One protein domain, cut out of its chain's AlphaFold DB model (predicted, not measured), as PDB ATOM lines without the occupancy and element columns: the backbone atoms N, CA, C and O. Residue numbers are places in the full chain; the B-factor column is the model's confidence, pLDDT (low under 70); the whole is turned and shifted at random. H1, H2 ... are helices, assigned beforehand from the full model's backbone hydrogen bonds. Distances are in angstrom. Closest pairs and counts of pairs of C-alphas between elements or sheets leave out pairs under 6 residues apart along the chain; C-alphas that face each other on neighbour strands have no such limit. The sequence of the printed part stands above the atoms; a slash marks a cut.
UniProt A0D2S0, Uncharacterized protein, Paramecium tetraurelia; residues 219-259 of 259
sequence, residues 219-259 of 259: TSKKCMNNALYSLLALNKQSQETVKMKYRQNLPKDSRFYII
ATOM      1  N   THR A 219     143.409 140.270 143.013       65.44
ATOM      2  CA  THR A 219     144.032 139.502 144.109       65.44
ATOM      3  C   THR A 219     145.256 138.700 143.653       65.44
ATOM      4  O   THR A 219     145.902 138.026 144.460       65.44
ATOM      5  N   SER A 220     145.618 138.765 142.367       73.31
ATOM      6  CA  SER A 220     146.767 138.038 141.835       73.31
ATOM      7  C   SER A 220     148.085 138.632 142.334       73.31
ATOM      8  O   SER A 220     148.273 139.847 142.405       73.31
ATOM      9  N   LYS A 221     149.060 137.760 142.613       69.56
ATOM     10  CA  LYS A 221     150.400 138.159 143.078       69.56
ATOM     11  C   LYS A 221     151.090 139.139 142.120       69.56
ATOM     12  O   LYS A 221     151.792 140.032 142.573       69.56
ATOM     13  N   LYS A 222     150.879 138.993 140.807       71.75
ATOM     14  CA  LYS A 222     151.478 139.859 139.780       71.75
ATOM     15  C   LYS A 222     150.889 141.271 139.808       71.75
ATOM     16  O   LYS A 222     151.652 142.230 139.842       71.75
ATOM     17  N   CYS A 223     149.559 141.396 139.840       71.19
ATOM     18  CA  CYS A 223     148.888 142.693 139.961       71.19
ATOM     19  C   CYS A 223     149.294 143.394 141.266       71.19
ATOM     20  O   CYS A 223     149.661 144.567 141.251       71.19
ATOM     21  N   MET A 224     149.343 142.645 142.373       69.06
ATOM     22  CA  MET A 224     149.724 143.194 143.674       69.06
ATOM     23  C   MET A 224     151.182 143.648 143.744       69.06
ATOM     24  O   MET A 224     151.458 144.733 144.248       69.06
ATOM     25  N   ASN A 225     152.112 142.858 143.205       72.31
ATOM     26  CA  ASN A 225     153.518 143.245 143.145       72.31
ATOM     27  C   ASN A 225     153.706 144.505 142.296       72.31
ATOM     28  O   ASN A 225     154.395 145.423 142.722       72.31
ATOM     29  N   ASN A 226     153.053 144.580 141.134       75.44
ATOM     30  CA  ASN A 226     153.136 145.761 140.279       75.44
ATOM     31  C   ASN A 226     152.579 147.002 140.981       75.44
ATOM     32  O   ASN A 226     153.222 148.043 140.962       75.44
ATOM     33  N   ALA A 227     151.434 146.892 141.655       69.12
ATOM     34  CA  ALA A 227     150.872 147.999 142.423       69.12
ATOM     35  C   ALA A 227     151.778 148.426 143.592       69.12
ATOM     36  O   ALA A 227     151.912 149.619 143.849       69.12
ATOM     37  N   LEU A 228     152.437 147.479 144.271       75.62
ATOM     38  CA  LEU A 228     153.411 147.777 145.322       75.62
ATOM     39  C   LEU A 228     154.631 148.521 144.771       75.62
ATOM     40  O   LEU A 228     155.022 149.540 145.331       75.62
ATOM     41  N   TYR A 229     155.217 148.054 143.668       76.31
ATOM     42  CA  TYR A 229     156.349 148.740 143.043       76.31
ATOM     43  C   TYR A 229     155.960 150.130 142.528       76.31
ATOM     44  O   TYR A 229     156.713 151.081 142.725       76.31
ATOM     45  N   SER A 230     154.756 150.276 141.968       75.31
ATOM     46  CA  SER A 230     154.209 151.581 141.591       75.31
ATOM     47  C   SER A 230     154.014 152.501 142.798       75.31
ATOM     48  O   SER A 230     154.277 153.692 142.692       75.31
ATOM     49  N   LEU A 231     153.598 151.971 143.953       77.06
ATOM     50  CA  LEU A 231     153.477 152.743 145.191       77.06
ATOM     51  C   LEU A 231     154.850 153.212 145.688       77.06
ATOM     52  O   LEU A 231     155.009 154.377 146.031       77.06
ATOM     53  N   LEU A 232     155.849 152.327 145.692       76.25
ATOM     54  CA  LEU A 232     157.208 152.647 146.145       76.25
ATOM     55  C   LEU A 232     157.882 153.729 145.289       76.25
ATOM     56  O   LEU A 232     158.728 154.458 145.800       76.25
ATOM     57  N   ALA A 233     157.487 153.860 144.021       78.38
ATOM     58  CA  ALA A 233     157.983 154.894 143.115       78.38
ATOM     59  C   ALA A 233     157.401 156.299 143.386       78.38
ATOM     60  O   ALA A 233     157.896 157.283 142.838       78.38
ATOM     61  N   LEU A 234     156.355 156.418 144.210       79.44
ATOM     62  CA  LEU A 234     155.736 157.702 144.545       79.44
ATOM     63  C   LEU A 234     156.475 158.409 145.688       79.44
ATOM     64  O   LEU A 234     157.116 157.776 146.523       79.44
ATOM     65  N   ASN A 235     156.323 159.731 145.790       86.12
ATOM     66  CA  ASN A 235     156.768 160.471 146.974       86.12
ATOM     67  C   ASN A 235     155.911 160.108 148.209       86.12
ATOM     68  O   ASN A 235     154.763 159.684 148.073       86.12
ATOM     69  N   LYS A 236     156.453 160.286 149.424       82.50
ATOM     70  CA  LYS A 236     155.797 159.861 150.681       82.50
ATOM     71  C   LYS A 236     154.350 160.355 150.826       82.50
ATOM     72  O   LYS A 236     153.475 159.581 151.194       82.50
ATOM     73  N   GLN A 237     154.080 161.608 150.471       81.94
ATOM     74  CA  GLN A 237     152.746 162.203 150.597       81.94
ATOM     75  C   GLN A 237     151.726 161.591 149.617       81.94
ATOM     76  O   GLN A 237     150.570 161.332 149.966       81.94
ATOM     77  N   SER A 238     152.160 161.275 148.394       78.81
ATOM     78  CA  SER A 238     151.331 160.567 147.413       78.81
ATOM     79  C   SER A 238     151.122 159.104 147.807       78.81
ATOM     80  O   SER A 238     150.028 158.575 147.614       78.81
ATOM     81  N   GLN A 239     152.124 158.459 148.416       79.00
ATOM     82  CA  GLN A 239     151.987 157.100 148.947       79.00
ATOM     83  C   GLN A 239     150.886 157.021 150.007       79.00
ATOM     84  O   GLN A 239     150.026 156.149 149.917       79.00
ATOM     85  N   GLU A 240     150.869 157.935 150.979       79.50
ATOM     86  CA  GLU A 240     149.841 157.968 152.031       79.50
ATOM     87  C   GLU A 240     148.435 158.167 151.455       79.50
ATOM     88  O   GLU A 240     147.502 157.440 151.808       79.50
ATOM     89  N   THR A 241     148.299 159.076 150.489       80.25
ATOM     90  CA  THR A 241     147.027 159.339 149.798       80.25
ATOM     91  C   THR A 241     146.515 158.096 149.059       80.25
ATOM     92  O   THR A 241     145.330 157.756 149.124       80.25
ATOM     93  N   VAL A 242     147.406 157.379 148.372       78.06
ATOM     94  CA  VAL A 242     147.065 156.155 147.636       78.06
ATOM     95  C   VAL A 242     146.751 154.998 148.590       78.06
ATOM     96  O   VAL A 242     145.763 154.294 148.378       78.06
ATOM     97  N   LYS A 243     147.507 154.837 149.686       79.00
ATOM     98  CA  LYS A 243     147.211 153.847 150.739       79.00
ATOM     99  C   LYS A 243     145.823 154.061 151.340       79.00
ATOM    100  O   LYS A 243     145.068 153.100 151.488       79.00
ATOM    101  N   MET A 244     145.445 155.310 151.620       79.00
ATOM    102  CA  MET A 244     144.106 155.641 152.116       79.00
ATOM    103  C   MET A 244     143.008 155.260 151.118       79.00
ATOM    104  O   MET A 244     142.026 154.625 151.501       79.00
ATOM    105  N   LYS A 245     143.198 155.551 149.822       80.19
ATOM    106  CA  LYS A 245     142.252 155.130 148.774       80.19
ATOM    107  C   LYS A 245     142.155 153.611 148.636       80.19
ATOM    108  O   LYS A 245     141.061 153.100 148.404       80.19
ATOM    109  N   TYR A 246     143.257 152.877 148.785       74.62
ATOM    110  CA  TYR A 246     143.222 151.414 148.760       74.62
ATOM    111  C   TYR A 246     142.475 150.831 149.959       74.62
ATOM    112  O   TYR A 246     141.678 149.917 149.771       74.62
ATOM    113  N   ARG A 247     142.645 151.394 151.161       72.88
ATOM    114  CA  ARG A 247     141.897 150.964 152.358       72.88
ATOM    115  C   ARG A 247     140.391 151.207 152.255       72.88
ATOM    116  O   ARG A 247     139.625 150.426 152.804       72.88
ATOM    117  N   GLN A 248     139.971 152.265 151.561       76.00
ATOM    118  CA  GLN A 248     138.552 152.585 151.364       76.00
ATOM    119  C   GLN A 248     137.880 151.705 150.301       76.00
ATOM    120  O   GLN A 248     136.715 151.352 150.451       76.00
ATOM    121  N   ASN A 249     138.601 151.360 149.229       73.88
ATOM    122  CA  ASN A 249     138.005 150.737 148.041       73.88
ATOM    123  C   ASN A 249     138.247 149.226 147.922       73.88
ATOM    124  O   ASN A 249     137.561 148.563 147.145       73.88
ATOM    125  N   LEU A 250     139.229 148.671 148.638       68.94
ATOM    126  CA  LEU A 250     139.532 147.241 148.594       68.94
ATOM    127  C   LEU A 250     138.912 146.503 149.790       68.94
ATOM    128  O   LEU A 250     138.799 147.067 150.877       68.94
ATOM    129  N   PRO A 251     138.526 145.225 149.619       65.75
ATOM    130  CA  PRO A 251     138.029 144.403 150.718       65.75
ATOM    131  C   PRO A 251     139.079 144.260 151.831       65.75
ATOM    132  O   PRO A 251     140.280 144.237 151.558       65.75
ATOM    133  N   LYS A 252     138.623 144.130 153.086       67.62
ATOM    134  CA  LYS A 252     139.479 144.096 154.291       67.62
ATOM    135  C   LYS A 252     140.526 142.974 154.280       67.62
ATOM    136  O   LYS A 252     141.592 143.134 154.861       67.62
ATOM    137  N   ASP A 253     140.258 141.892 153.555       61.22
ATOM    138  CA  ASP A 253     141.152 140.731 153.429       61.22
ATOM    139  C   ASP A 253     142.283 140.958 152.403       61.22
ATOM    140  O   ASP A 253     143.109 140.084 152.134       61.22
ATOM    141  N   SER A 254     142.309 142.139 151.785       59.41
ATOM    142  CA  SER A 254     143.321 142.540 150.820       59.41
ATOM    143  C   SER A 254     144.670 142.768 151.499       59.41
ATOM    144  O   SER A 254     144.790 143.512 152.472       59.41
ATOM    145  N   ARG A 255     145.741 142.199 150.934       58.31
ATOM    146  CA  ARG A 255     147.110 142.355 151.460       58.31
ATOM    147  C   ARG A 255     147.625 143.798 151.439       58.31
ATOM    148  O   ARG A 255     148.579 144.098 152.146       58.31
ATOM    149  N   PHE A 256     146.973 144.693 150.695       60.00
ATOM    150  CA  PHE A 256     147.253 146.133 150.728       60.00
ATOM    151  C   PHE A 256     146.870 146.807 152.050       60.00
ATOM    152  O   PHE A 256     147.264 147.943 152.276       60.00
ATOM    153  N   TYR A 257     146.124 146.131 152.928       62.00
ATOM    154  CA  TYR A 257     145.825 146.643 154.265       62.00
ATOM    155  C   TYR A 257     147.028 146.536 155.221       62.00
ATOM    156  O   TYR A 257     147.123 147.306 156.174       62.00
ATOM    157  N   ILE A 258     147.941 145.589 154.956       54.97
ATOM    158  CA  ILE A 258     149.128 145.292 155.778       54.97
ATOM    159  C   ILE A 258     150.317 146.205 155.406       54.97
ATOM    160  O   ILE A 258     151.242 146.360 156.200       54.97
ATOM    161  N   ILE A 259     150.291 146.814 154.214       52.31
ATOM    162  CA  ILE A 259     151.334 147.706 153.668       52.31
ATOM    163  C   ILE A 259     151.036 149.164 154.036       52.31
ATOM    164  O   ILE A 259     151.998 149.926 154.292       52.31
TER     165      ILE A 259
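What this domain is: This is residues 219 to 259 of the 259 residues of an uncharacterized protein of Paramecium tetraurelia (UniProt A0D2S0). The domain is a helical hairpin: H1 and H2 are joined by a tight turn, meet near that turn and splay away from it as a V. After H2, residues 250 to 259 have no named element and fold back toward the open side of the V. The printed part has 41 residues with two named helices, H1 then H2, and no named strand; its class is all helix, with 26 residues in the helices. The whole is compact, with a radius of gyration of the C-alphas of 9.9 A, and rounded, spanning 25 by 21 by 14 A.

How they stand to each other: H1, residues 221 to 232, and H2, residues 236 to 249, form a helical hairpin. They only just touch, with 3 pairs of C-alphas within 8 A; the closest C-alphas are those of Leu 231 and Gln 239, 5.9 A apart. H1 touches H2 with residues 231 to 232 alone, and H2 touches H1 with residues 239 to 242 alone. They run opposite ways at a tilt of 37 degrees, only just steep, and their centres are 13.6 A apart. In both H1 and H2 every O i to N i+4 pair is within hydrogen-bond range.

Where its parts are: H1 begins at C-alpha 221, at (150.400, 138.159, 143.078), and measures 16.3 A from first to last C-alpha. H2 begins at C-alpha 236, at (155.797, 159.861, 150.681), and ends at C-alpha 249, at (138.005, 150.737, 148.041), 20.2 A away. Residues 255 to 257 are a helical run too short to bear a name.

The domain as a whole: The two C-alphas farthest apart are those of Ser 220 and Gln 237, at 26.4 A. The printed part has no cut and ends at residue 259, the chain's last. The link from H1 to H2, 3 residues, is tight. The mean pLDDT of the printed part is 72.4; residues 219, 221, 224, 227 and 250 to 259 are under 70.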